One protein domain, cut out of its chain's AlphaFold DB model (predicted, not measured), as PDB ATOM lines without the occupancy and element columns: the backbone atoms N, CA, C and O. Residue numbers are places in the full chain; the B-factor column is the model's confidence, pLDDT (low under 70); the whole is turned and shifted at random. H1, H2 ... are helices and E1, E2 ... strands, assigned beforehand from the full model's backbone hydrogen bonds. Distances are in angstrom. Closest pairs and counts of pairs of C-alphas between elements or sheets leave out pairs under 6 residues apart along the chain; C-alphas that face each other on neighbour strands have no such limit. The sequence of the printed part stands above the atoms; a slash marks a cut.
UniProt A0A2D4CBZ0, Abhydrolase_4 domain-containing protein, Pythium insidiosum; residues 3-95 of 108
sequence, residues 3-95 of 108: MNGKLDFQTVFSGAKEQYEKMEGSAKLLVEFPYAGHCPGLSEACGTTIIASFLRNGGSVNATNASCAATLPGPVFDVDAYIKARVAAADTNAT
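What this domain is: This is residues 3 to 95 of the 108 residues of the protein "Abhydrolase_4 domain-containing protein" of Pythium insidiosum (UniProt A0A2D4CBZ0). A small body has a two-strand sheet, E1 and E2, between H1 on one side and H2 and H3 on the other, and from this body a long arm ending in H5 sticks out, with residues 76 to 95 standing free. H4 packs at the E2 end of the body, on E2 and H3. The printed part has 93 residues, with five named helices and two named strands in the order E1, H1, E2, H2, H3, H4, H5; the sheet, order E1, E2, is parallel, and the class is mostly helix. The whole is only just extended, close to loose, with a radius of gyration of the C-alphas of 19.0 A and spans of 66 by 27 by 17 A.

Where its parts are: E1 is residues 3 to 5, beginning at C-alpha 3 at (152.275, 103.845, 82.048). H1 is residues 13 to 22, 14.2 A long from first to last C-alpha. E2 is residues 30 to 33, 9.9 A. H2 is residues 40 to 43, and H3 is residues 45 to 56, 16.4 A. H4 is residues 67 to 71. H5, residues 79 to 94, is the longest helix, 22.6 A, from C-alpha 79 at (123.639, 109.138, 73.201) to C-alpha 94 at (112.702, 100.450, 55.452).

How they stand to each other: E1 and E2 are parallel neighbours, their directions 25 degrees apart; N 4 and O 31, at 3.1 A, and N 33 and O 4, at 2.9 A, are within hydrogen-bond range. E1, H1 and E2 form a strand-helix-strand unit, two parallel neighbour strands with a helix between them along the chain, and its crossover is right-handed. The closest C-alphas of E1 and H1 are those of Asn 4 and Ala 16, 6.4 A apart. The closest of E1 and H2 are those of Gly 5 and Pro 40, 5.9 A apart. H2 and H3 touch only at the corner by their tight link, H3 with residues 47 to 51 alone; the closest C-alphas, of Gly 41 and Gly 47, are 3.9 A apart. E2 and H3 are near each other, with 5 pairs of C-alphas within 10 A. The closest C-alphas of E2 and H4 are those of Phe 33 and Ala 69, 6.2 A apart. H3, with residues 46 to 47 alone, and H4 only just touch, with 3 pairs of C-alphas within 8 A, the closest being Cys 46 and Cys 68 at 5.7 A. H1 and H3 are apart, and H5 is apart from H4. In H1, H3 and H5 every O i to N i+4 pair is within hydrogen-bond range; H4 has 0 of 1, but 2 of 2 O i to N i+3 pairs, and H2 is too short for an O i to N i+4 pair.

The domain as a whole: The C-alphas farthest apart, of Gly 25 and Thr 95, are 67.0 A apart. Without the stretch that stands free, the body has 73 residues, spans 32 by 26 by 17 A and has a radius of gyration of 12.0 A. The printed part has no cut, and no link is long. Mean pLDDT of the printed part is 91.5; residues 91 to 95 are under 70.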
ATOM      1  N   MET A   3     153.394 103.136  82.666       97.25
ATOM      2  CA  MET A   3     152.275 103.845  82.048       97.25
ATOM      3  C   MET A   3     151.076 102.916  82.014       97.25
ATOM      4  O   MET A   3     151.208 101.773  81.580       97.25
ATOM      5  N   ASN A   4     149.920 103.391  82.463       97.69
ATOM      6  CA  ASN A   4     148.725 102.562  82.503       97.69
ATOM      7  C   ASN A   4     147.466 103.359  82.172       97.69
ATOM      8  O   ASN A   4     147.298 104.502  82.607       97.69
ATOM      9  N   GLY A   5     146.604 102.727  81.381       96.12
ATOM     10  CA  GLY A   5     145.249 103.180  81.132       96.12
ATOM     11  C   GLY A   5     144.326 102.657  82.222       96.12
ATOM     12  O   GLY A   5     144.287 101.457  82.466       96.12
ATOM     13  N   LYS A   6     143.551 103.527  82.876       95.50
ATOM     14  CA  LYS A   6     142.623 103.085  83.935       95.50
ATOM     15  C   LYS A   6     141.458 102.241  83.409       95.50
ATOM     16  O   LYS A   6     140.773 101.617  84.215       95.50
ATOM     17  N   LEU A   7     141.255 102.199  82.089       95.12
ATOM     18  CA  LEU A   7     140.304 101.309  81.417       95.12
ATOM     19  C   LEU A   7     140.991 100.078  80.798       95.12
ATOM     20  O   LEU A   7     140.415  99.401  79.950       95.12
ATOM     21  N   ASP A   8     142.227  99.777  81.198       96.19
ATOM     22  CA  ASP A   8     142.923  98.561  80.792       96.19
ATOM     23  C   ASP A   8     142.422  97.348  81.593       96.19
ATOM     24  O   ASP A   8     142.797  97.128  82.746       96.19
ATOM     25  N   PHE A   9     141.575  96.535  80.965       95.00
ATOM     26  CA  PHE A   9     141.080  95.284  81.547       95.00
ATOM     27  C   PHE A   9     142.079  94.120  81.449       95.00
ATOM     28  O   PHE A   9     141.875  93.096  82.095       95.00
ATOM     29  N   GLN A  10     143.143  94.249  80.648       96.62
ATOM     30  CA  GLN A  10     144.173  93.220  80.480       96.62
ATOM     31  C   GLN A  10     145.272  93.380  81.535       96.62
ATOM     32  O   GLN A  10     145.690  92.402  82.153       96.62
ATOM     33  N   THR A  11     145.704  94.620  81.773       95.44
ATOM     34  CA  THR A  11     146.630  94.989  82.850       95.44
ATOM     35  C   THR A  11     146.016  96.069  83.732       95.44
ATOM     36  O   THR A  11     146.234  97.266  83.554       95.44
ATOM     37  N   VAL A  12     145.210  95.622  84.696       96.69
ATOM     38  CA  VAL A  12     144.446  96.508  85.582       96.69
ATOM     39  C   VAL A  12     145.343  97.454  86.380       96.69
ATOM     40  O   VAL A  12     146.455  97.115  86.789       96.69
ATOM     41  N   PHE A  13     144.821  98.648  86.655       97.44
ATOM     42  CA  PHE A  13     145.566  99.745  87.274       97.44
ATOM     43  C   PHE A  13     146.203  99.410  88.632       97.44
ATOM     44  O   PHE A  13     147.272  99.927  88.956       97.44
ATOM     45  N   SER A  14     145.594  98.521  89.423       97.56
ATOM     46  CA  SER A  14     146.199  98.038  90.671       97.56
ATOM     47  C   SER A  14     147.541  97.342  90.431       97.56
ATOM     48  O   SER A  14     148.483  97.598  91.175       97.56
ATOM     49  N   GLY A  15     147.665  96.548  89.364       97.25
ATOM     50  CA  GLY A  15     148.921  95.898  88.989       97.25
ATOM     51  C   GLY A  15     149.993  96.904  88.564       97.25
ATOM     52  O   GLY A  15     151.155  96.766  88.937       97.25
ATOM     53  N   ALA A  16     149.607  97.972  87.858       97.06
ATOM     54  CA  ALA A  16     150.530  99.049  87.501       97.06
ATOM     55  C   ALA A  16     151.041  99.819  88.730       97.06
ATOM     56  O   ALA A  16     152.232 100.135  88.806       97.06
ATOM     57  N   LYS A  17     150.167 100.098  89.709       97.81
ATOM     58  CA  LYS A  17     150.573 100.694  90.993       97.81
ATOM     59  C   LYS A  17     151.521  99.789  91.760       97.81
ATOM     60  O   LYS A  17     152.581 100.247  92.169       97.81
ATOM     61  N   GLU A  18     151.164  98.517  91.904       97.94
ATOM     62  CA  GLU A  18     151.989  97.534  92.599       97.94
ATOM     63  C   GLU A  18     153.378  97.433  91.953       97.94
ATOM     64  O   GLU A  18     154.394  97.482  92.645       97.94
ATOM     65  N   GLN A  19     153.436  97.361  90.620       96.25
ATOM     66  CA  GLN A  19     154.695  97.373  89.882       96.25
ATOM     67  C   GLN A  19     155.497  98.644  90.179       96.25
ATOM     68  O   GLN A  19     156.673  98.552  90.521       96.25
ATOM     69  N   TYR A  20     154.879  99.824  90.074       97.56
ATOM     70  CA  TYR A  20     155.534 101.103  90.350       97.56
ATOM     71  C   TYR A  20     156.067 101.197  91.788       97.56
ATOM     72  O   TYR A  20     157.178 101.679  92.017       97.56
ATOM     73  N   GLU A  21     155.302 100.731  92.771       97.19
ATOM     74  CA  GLU A  21     155.697 100.719  94.179       97.19
ATOM     75  C   GLU A  21     156.897  99.799  94.413       97.19
ATOM     76  O   GLU A  21     157.845 100.217  95.077       97.19
ATOM     77  N   LYS A  22     156.899  98.615  93.785       96.81
ATOM     78  CA  LYS A  22     157.977  97.617  93.869       96.81
ATOM     79  C   LYS A  22     159.234  97.962  93.069       96.81
ATOM     80  O   LYS A  22     160.270  97.348  93.304       96.81
ATOM     81  N   MET A  23     159.179  98.908  92.129       96.38
ATOM     82  CA  MET A  23     160.385  99.376  91.438       96.38
ATOM     83  C   MET A  23     161.372  99.999  92.434       96.38
ATOM     84  O   MET A  23     161.015 100.918  93.181       96.38
ATOM     85  N   GLU A  24     162.618  99.525  92.387       94.06
ATOM     86  CA  GLU A  24     163.735 100.065  93.160       94.06
ATOM     87  C   GLU A  24     164.207 101.423  92.618       94.06
ATOM     88  O   GLU A  24     164.091 101.727  91.428       94.06
ATOM     89  N   GLY A  25     164.775 102.236  93.510       91.06
ATOM     90  CA  GLY A  25     165.267 103.575  93.196       91.06
ATOM     91  C   GLY A  25     164.219 104.680  93.362       91.06
ATOM     92  O   GLY A  25     163.008 104.467  93.310       91.06
ATOM     93  N   SER A  26     164.705 105.903  93.587       89.44
ATOM     94  CA  SER A  26     163.866 107.099  93.740       89.44
ATOM     95  C   SER A  26     163.429 107.697  92.401       89.44
ATOM     96  O   SER A  26     162.402 108.368  92.326       89.44
ATOM     97  N   ALA A  27     164.183 107.437  91.331       94.00
ATOM     98  CA  ALA A  27     163.885 107.904  89.986       94.00
ATOM     99  C   ALA A  27     162.864 106.974  89.312       94.00
ATOM    100  O   ALA A  27     163.203 106.130  88.479       94.00
ATOM    101  N   LYS A  28     161.589 107.147  89.661       95.94
ATOM    102  CA  LYS A  28     160.466 106.452  89.029       95.94
ATOM    103  C   LYS A  28     159.337 107.415  88.682       95.94
ATOM    104  O   LYS A  28     159.140 108.430  89.333       95.94
ATOM    105  N   LEU A  29     158.605 107.071  87.626       96.62
ATOM    106  CA  LEU A  29     157.477 107.842  87.110       96.62
ATOM    107  C   LEU A  29     156.323 106.888  86.808       96.62
ATOM    108  O   LEU A  29     156.520 105.926  86.057       96.62
ATOM    109  N   LEU A  30     155.156 107.164  87.389       97.00
ATOM    110  CA  LEU A  30     153.878 106.556  87.029       97.00
ATOM    111  C   LEU A  30     153.086 107.581  86.220       97.00
ATOM    112  O   LEU A  30     152.792 108.663  86.723       97.00
ATOM    113  N   VAL A  31     152.754 107.249  84.976       97.38
ATOM    114  CA  VAL A  31     151.859 108.063  84.148       97.38
ATOM    115  C   VAL A  31     150.516 107.361  84.054       97.38
ATOM    116  O   VAL A  31     150.422 106.217  83.604       97.38
ATOM    117  N   GLU A  32     149.477 108.068  84.469       96.25
ATOM    118  CA  GLU A  32     148.112 107.566  84.465       96.25
ATOM    119  C   GLU A  32     147.342 108.169  83.295       96.25
ATOM    120  O   GLU A  32     147.318 109.386  83.119       96.25
ATOM    121  N   PHE A  33     146.678 107.315  82.522       96.25
ATOM    122  CA  PHE A  33     145.766 107.710  81.458       96.25
ATOM    123  C   PHE A  33     144.343 107.376  81.922       96.25
ATOM    124  O   PHE A  33     143.960 106.204  81.894       96.25
ATOM    125  N   PRO A  34     143.544 108.355  82.390       93.69
ATOM    126  CA  PRO A  34     142.276 108.072  83.068       93.69
ATOM    127  C   PRO A  34     141.255 107.300  82.229       93.69
ATOM    128  O   PRO A  34     140.412 106.604  82.787       93.69
ATOM    129  N   TYR A  35     141.345 107.413  80.902       92.88
ATOM    130  CA  TYR A  35     140.371 106.850  79.970       92.88
ATOM    131  C   TYR A  35     140.994 106.020  78.843       92.88
ATOM    132  O   TYR A  35     140.281 105.606  77.935       92.88
ATOM    133  N   ALA A  36     142.305 105.770  78.879       93.75
ATOM    134  CA  ALA A  36     142.940 104.918  77.877       93.75
ATOM    135  C   ALA A  36     142.785 103.435  78.233       93.75
ATOM    136  O   ALA A  36     142.640 103.072  79.407       93.75
ATOM    137  N   GLY A  37     142.843 102.595  77.201       93.94
ATOM    138  CA  GLY A  37     142.866 101.140  77.317       93.94
ATOM    139  C   GLY A  37     144.284 100.579  77.437       93.94
ATOM    140  O   GLY A  37     145.194 101.221  77.967       93.94
ATOM    141  N   HIS A  38     144.470  99.362  76.926       96.56
ATOM    142  CA  HIS A  38     145.742  98.656  77.004       96.56
ATOM    143  C   HIS A  38     146.873  99.373  76.253       96.56
ATOM    144  O   HIS A  38     146.684  99.911  75.159       96.56
ATOM    145  N   CYS A  39     148.067  99.344  76.852       94.44
ATOM    146  CA  CYS A  39     149.303  99.897  76.296       94.44
ATOM    147  C   CYS A  39     149.208 101.371  75.832       94.44
ATOM    148  O   CYS A  39     149.560 101.663  74.685       94.44
ATOM    149  N   PRO A  40     148.849 102.334  76.709       94.88
ATOM    150  CA  PRO A  40     148.702 103.746  76.324       94.88
ATOM    151  C   PRO A  40     149.993 104.367  75.774       94.88
ATOM    152  O   PRO A  40     149.946 105.312  74.996       94.88
ATOM    153  N   GLY A  41     151.161 103.815  76.119       94.44
ATOM    154  CA  GLY A  41     152.444 104.226  75.540       94.44
ATOM    155  C   GLY A  41     152.546 104.017  74.021       94.44
ATOM    156  O   GLY A  41     153.341 104.697  73.379       94.44
ATOM    157  N   LEU A  42     151.757 103.097  73.458       93.00
ATOM    158  CA  LEU A  42     151.732 102.771  72.029       93.00
ATOM    159  C   LEU A  42     150.436 103.218  71.350       93.00
ATOM    160  O   LEU A  42     150.470 103.597  70.182       93.00
ATOM    161  N   SER A  43     149.308 103.159  72.059       91.62
ATOM    162  CA  SER A  43     147.993 103.487  71.503       91.62
ATOM    163  C   SER A  43     147.661 104.980  71.549       91.62
ATOM    164  O   SER A  43     146.889 105.443  70.715       91.62
ATOM    165  N   GLU A  44     148.275 105.751  72.454       93.38
ATOM    166  CA  GLU A  44     147.998 107.181  72.610       93.38
ATOM    167  C   GLU A  44     149.134 108.054  72.058       93.38
ATOM    168  O   GLU A  44     150.318 107.859  72.360       93.38
ATOM    169  N   ALA A  45     148.781 109.115  71.324       95.06
ATOM    170  CA  ALA A  45     149.751 110.111  70.850       95.06
ATOM    171  C   ALA A  45     150.505 110.789  72.014       95.06
ATOM    172  O   ALA A  45     151.698 111.092  71.925       95.06
ATOM    173  N   CYS A  46     149.827 110.986  73.148       96.69
ATOM    174  CA  CYS A  46     150.472 111.471  74.362       96.69
ATOM    175  C   CYS A  46     151.475 110.446  74.924       96.69
ATOM    176  O   CYS A  46     152.589 110.821  75.290       96.69
ATOM    177  N   GLY A  47     151.138 109.152  74.929       97.19
ATOM    178  CA  GLY A  47     152.040 108.093  75.388       97.19
ATOM    179  C   GLY A  47     153.330 108.023  74.574       97.19
ATOM    180  O   GLY A  47     154.426 108.032  75.139       97.19
ATOM    181  N   THR A  48     153.220 108.069  73.247       97.31
ATOM    182  CA  THR A  48     154.395 108.098  72.361       97.31
ATOM    183  C   THR A  48     155.235 109.367  72.555       97.31
ATOM    184  O   THR A  48     156.466 109.297  72.590       97.31
ATOM    185  N   THR A  49     154.598 110.521  72.784       97.75
ATOM    186  CA  THR A  49     155.284 111.790  73.094       97.75
ATOM    187  C   THR A  49     156.091 111.715  74.393       97.75
ATOM    188  O   THR A  49     157.222 112.208  74.445       97.75
ATOM    189  N   ILE A  50     155.551 111.059  75.424       98.19
ATOM    190  CA  ILE A  50     156.220 110.843  76.716       98.19
ATOM    191  C   ILE A  50     157.455 109.960  76.556       98.19
ATOM    192  O   ILE A  50     158.534 110.325  77.027       98.19
ATOM    193  N   ILE A  51     157.332 108.834  75.844       97.94
ATOM    194  CA  ILE A  51     158.471 107.951  75.545       97.94
ATOM    195  C   ILE A  51     159.547 108.726  74.783       97.94
ATOM    196  O   ILE A  51     160.724 108.676  75.138       97.94
ATOM    197  N   ALA A  52     159.151 109.498  73.771       97.94
ATOM    198  CA  ALA A  52     160.087 110.305  73.006       97.94
ATOM    199  C   ALA A  52     160.780 111.367  73.883       97.94
ATOM    200  O   ALA A  52     161.974 111.610  73.717       97.94
ATOM    201  N   SER A  53     160.072 111.972  74.846       98.25
ATOM    202  CA  SER A  53     160.681 112.881  75.826       98.25
ATOM    203  C   SER A  53     161.694 112.165  76.717       98.25
ATOM    204  O   SER A  53     162.772 112.707  76.939       98.25
ATOM    205  N   PHE A  54     161.374 110.968  77.207       98.19
ATOM    206  CA  PHE A  54     162.287 110.161  78.017       98.19
ATOM    207  C   PHE A  54     163.582 109.843  77.257       98.19
ATOM    208  O   PHE A  54     164.674 110.047  77.786       98.19
ATOM    209  N   LEU A  55     163.467 109.421  75.993       97.88
ATOM    210  CA  LEU A  55     164.618 109.119  75.138       97.88
ATOM    211  C   LEU A  55     165.469 110.362  74.845       97.88
ATOM    212  O   LEU A  55     166.688 110.310  74.980       97.88
ATOM    213  N   ARG A  56     164.841 111.499  74.505       98.12
ATOM    214  CA  ARG A  56     165.557 112.768  74.266       98.12
ATOM    215  C   ARG A  56     166.302 113.273  75.500       98.12
ATOM    216  O   ARG A  56     167.335 113.916  75.355       98.12
ATOM    217  N   ASN A  57     165.813 112.946  76.694       97.69
ATOM    218  CA  ASN A  57     166.433 113.315  77.966       97.69
ATOM    219  C   ASN A  57     167.365 112.222  78.518       97.69
ATOM    220  O   ASN A  57     167.551 112.118  79.731       97.69
ATOM    221  N   GLY A  58     167.928 111.378  77.643       96.81
ATOM    222  CA  GLY A  58     168.935 110.382  78.014       96.81
ATOM    223  C   GLY A  58     168.419 109.290  78.951       96.81
ATOM    224  O   GLY A  58     169.187 108.737  79.730       96.81
ATOM    225  N   GLY A  59     167.115 109.004  78.924       95.75
ATOM    226  CA  GLY A  59     166.499 108.032  79.823       95.75
ATOM    227  C   GLY A  59     166.293 108.542  81.255       95.75
ATOM    228  O   GLY A  59     166.149 107.744  82.180       95.75
ATOM    229  N   SER A  60     166.262 109.860  81.471       96.56
ATOM    230  CA  SER A  60     165.951 110.446  82.778       96.56
ATOM    231  C   SER A  60     164.445 110.614  82.972       96.56
ATOM    232  O   SER A  60     163.830 111.493  82.370       96.56
ATOM    233  N   VAL A  61     163.844 109.826  83.870       95.81
ATOM    234  CA  VAL A  61     162.416 109.974  84.216       95.81
ATOM    235  C   VAL A  61     162.093 111.305  84.898       95.81
ATOM    236  O   VAL A  61     160.986 111.805  84.736       95.81
ATOM    237  N   ASN A  62     163.054 111.904  85.609       95.69
ATOM    238  CA  ASN A  62     162.872 113.191  86.289       95.69
ATOM    239  C   ASN A  62     162.782 114.360  85.298       95.69
ATOM    240  O   ASN A  62     162.198 115.392  85.613       95.69
ATOM    241  N   ALA A  63     163.369 114.202  84.110       96.81
ATOM    242  CA  ALA A  63     163.316 115.190  83.038       96.81
ATOM    243  C   ALA A  63     162.217 114.884  82.004       96.81
ATOM    244  O   ALA A  63     161.990 115.681  81.096       96.81
ATOM    245  N   THR A  64     161.543 113.733  82.087       97.81
ATOM    246  CA  THR A  64     160.484 113.352  81.144       97.81
ATOM    247  C   THR A  64     159.276 114.271  81.276       97.81
ATOM    248  O   THR A  64     158.671 114.375  82.341       97.81
ATOM    249  N   ASN A  65     158.861 114.888  80.169       97.25
ATOM    250  CA  ASN A  65     157.634 115.669  80.125       97.25
ATOM    251  C   ASN A  65     156.424 114.752  79.879       97.25
ATOM    252  O   ASN A  65     156.310 114.154  78.810       97.25
ATOM    253  N   ALA A  66     155.519 114.687  80.860       96.19
ATOM    254  CA  ALA A  66     154.252 113.949  80.794       96.19
ATOM    255  C   ALA A  66     152.998 114.830  80.907       96.19
ATOM    256  O   ALA A  66     151.900 114.332  81.144       96.19
ATOM    257  N   SER A  67     153.142 116.141  80.697       95.56
ATOM    258  CA  SER A  67     152.049 117.114  80.853       95.56
ATOM    259  C   SER A  67     150.846 116.863  79.936       95.56
ATOM    260  O   SER A  67     149.723 117.166  80.330       95.56
ATOM    261  N   CYS A  68     151.040 116.247  78.762       94.31
ATOM    262  CA  CYS A  68     149.938 115.926  77.850       94.31
ATOM    263  C   CYS A  68     148.886 115.001  78.481       94.31
ATOM    264  O   CYS A  68     147.713 115.084  78.117       94.31
ATOM    265  N   ALA A  69     149.276 114.158  79.447       91.75
ATOM    266  CA  ALA A  69     148.370 113.206  80.080       91.75
ATOM    267  C   ALA A  69     147.287 113.918  80.907       91.75
ATOM    268  O   ALA A  69     146.156 113.445  80.981       91.75
ATOM    269  N   ALA A  70     147.600 115.097  81.461       86.62
ATOM    270  CA  ALA A  70     146.650 115.919  82.211       86.62
ATOM    271  C   ALA A  70     145.602 116.609  81.318       86.62
ATOM    272  O   ALA A  70     144.582 117.071  81.821       86.62
ATOM    273  N   THR A  71     145.849 116.682  80.008       86.19
ATOM    274  CA  THR A  71     144.972 117.356  79.034       86.19
ATOM    275  C   THR A  71     144.154 116.391  78.182       86.19
ATOM    276  O   THR A  71     143.463 116.824  77.261       86.19
ATOM    277  N   LEU A  72     144.247 115.084  78.446       88.06
ATOM    278  CA  LEU A  72     143.523 114.092  77.661       88.06
ATOM    279  C   LEU A  72     142.011 114.259  77.857       88.06
ATOM    280  O   LEU A  72     141.548 114.298  79.002       88.06
ATOM    281  N   PRO A  73     141.235 114.352  76.764       87.50
ATOM    282  CA  PRO A  73     139.797 114.493  76.866       87.50
ATOM    283  C   PRO A  73     139.184 113.230  77.474       87.50
ATOM    284  O   PRO A  73     139.635 112.108  77.233       87.50
ATOM    285  N   GLY A  74     138.127 113.427  78.259       88.69
ATOM    286  CA  GLY A  74     137.275 112.327  78.689       88.69
ATOM    287  C   GLY A  74     136.476 111.738  77.524       88.69
ATOM    288  O   GLY A  74     136.291 112.406  76.502       88.69
ATOM    289  N   PRO A  75     135.974 110.501  77.665       84.50
ATOM    290  CA  PRO A  75     135.060 109.929  76.693       84.50
ATOM    291  C   PRO A  75     133.800 110.794  76.611       84.50
ATOM    292  O   PRO A  75     133.191 111.133  77.627       84.50
ATOM    293  N   VAL A  76     133.412 111.146  75.388       86.00
ATOM    294  CA  VAL A  76     132.169 111.867  75.110       86.00
ATOM    295  C   VAL A  76     131.133 110.850  74.656       86.00
ATOM    296  O   VAL A  76     131.307 110.191  73.632       86.00
ATOM    297  N   PHE A  77     130.053 110.724  75.422       83.25
ATOM    298  CA  PHE A  77     128.917 109.877  75.077       83.25
ATOM    299  C   PHE A  77     127.761 110.762  74.617       83.25
ATOM    300  O   PHE A  77     126.984 111.246  75.435       83.25
ATOM    301  N   ASP A  78     127.646 110.980  73.308       88.94
ATOM    302  CA  ASP A  78     126.478 111.644  72.722       88.94
ATOM    303  C   ASP A  78     125.433 110.591  72.333       88.94
ATOM    304  O   ASP A  78     125.373 110.092  71.203       88.94
ATOM    305  N   VAL A  79     124.659 110.182  73.338       86.25
ATOM    306  CA  VAL A  79     123.639 109.138  73.201       86.25
ATOM    307  C   VAL A  79     122.527 109.586  72.254       86.25
ATOM    308  O   VAL A  79     122.055 108.782  71.451       86.25
ATOM    309  N   ASP A  80     122.152 110.862  72.288       89.44
ATOM    310  CA  ASP A  80     121.072 111.397  71.462       89.44
ATOM    311  C   ASP A  80     121.472 111.445  69.987       89.44
ATOM    312  O   ASP A  80     120.711 110.991  69.127       89.44
ATOM    313  N   ALA A  81     122.686 111.913  69.673       86.88
ATOM    314  CA  ALA A  81     123.208 111.852  68.311       86.88
ATOM    315  C   ALA A  81     123.330 110.403  67.823       86.88
ATOM    316  O   ALA A  81     122.963 110.105  66.682       86.88
ATOM    317  N   TYR A  82     123.785 109.491  68.687       85.19
ATOM    318  CA  TYR A  82     123.885 108.070  68.362       85.19
ATOM    319  C   TYR A  82     122.515 107.446  68.049       85.19
ATOM    320  O   TYR A  82     122.357 106.786  67.016       85.19
ATOM    321  N   ILE A  83     121.507 107.677  68.897       88.69
ATOM    322  CA  ILE A  83     120.136 107.188  68.688       88.69
ATOM    323  C   ILE A  83     119.558 107.790  67.408       88.69
ATOM    324  O   ILE A  83     119.050 107.054  66.561       88.69
ATOM    325  N   LYS A  84     119.682 109.106  67.220       90.88
ATOM    326  CA  LYS A  84     119.161 109.802  66.040       90.88
ATOM    327  C   LYS A  84     119.768 109.263  64.744       90.88
ATOM    328  O   LYS A  84     119.035 109.029  63.785       90.88
ATOM    329  N   ALA A  85     121.078 109.011  64.720       86.38
ATOM    330  CA  ALA A  85     121.755 108.413  63.570       86.38
ATOM    331  C   ALA A  85     121.252 106.989  63.273       86.38
ATOM    332  O   ALA A  85     121.060 106.627  62.112       86.38
ATOM    333  N   ARG A  86     121.001 106.182  64.312       85.00
ATOM    334  CA  ARG A  86     120.487 104.811  64.162       85.00
ATOM    335  C   ARG A  86     119.040 104.763  63.677       85.00
ATOM    336  O   ARG A  86     118.743 103.938  62.818       85.00
ATOM    337  N   VAL A  87     118.169 105.635  64.187       88.06
ATOM    338  CA  VAL A  87     116.773 105.741  63.731       88.06
ATOM    339  C   VAL A  87     116.729 106.169  62.263       88.06
ATOM    340  O   VAL A  87     116.131 105.473  61.450       88.06
ATOM    341  N   ALA A  88     117.469 107.219  61.890       81.62
ATOM    342  CA  ALA A  88     117.532 107.673  60.500       81.62
ATOM    343  C   ALA A  88     118.045 106.580  59.537       81.62
ATOM    344  O   ALA A  88     117.508 106.414  58.445       81.62
ATOM    345  N   ALA A  89     119.050 105.796  59.947       78.00
ATOM    346  CA  ALA A  89     119.552 104.674  59.151       78.00
ATOM    347  C   ALA A  89     118.525 103.529  59.006       78.00
ATOM    348  O   ALA A  89     118.427 102.913  57.940       78.00
ATOM    349  N   ALA A  90     117.740 103.241  60.049       73.94
ATOM    350  CA  ALA A  90     116.669 102.245  59.987       73.94
ATOM    351  C   ALA A  90     115.554 102.673  59.014       73.94
ATOM    352  O   ALA A  90     115.107 101.860  58.202       73.94
ATOM    353  N   ASP A  91     115.196 103.957  59.014       65.50
ATOM    354  CA  ASP A  91     114.185 104.520  58.109       65.50
ATOM    355  C   ASP A  91     114.633 104.472  56.634       65.50
ATOM    356  O   ASP A  91     113.833 104.192  55.733       65.50
ATOM    357  N   THR A  92     115.934 104.647  56.363       59.94
ATOM    358  CA  THR A  92     116.487 104.492  55.003       59.94
ATOM    359  C   THR A  92     116.511 103.041  54.501       59.94
ATOM    360  O   THR A  92     116.396 102.812  53.301       59.94
ATOM    361  N   ASN A  93     116.603 102.044  55.389       53.66
ATOM    362  CA  ASN A  93     116.521 100.625  55.004       53.66
ATOM    363  C   ASN A  93     115.070 100.135  54.850       53.66
ATOM    364  O   ASN A  93     114.795  99.240  54.046       53.66
ATOM    365  N   ALA A  94     114.129 100.739  55.581       52.84
ATOM    366  CA  ALA A  94     112.702 100.450  55.452       52.84
ATOM    367  C   ALA A  94     112.126 100.905  54.097       52.84
ATOM    368  O   ALA A  94     111.182 100.305  53.591       52.84
ATOM    369  N   THR A  95     112.726 101.916  53.464       50.31
ATOM    370  CA  THR A  95     112.321 102.409  52.135       50.31
ATOM    371  C   THR A  95     112.887 101.593  50.965       50.31
ATOM    372  O   THR A  95     112.365 101.699  49.857       50.31
TER     373      THR A  95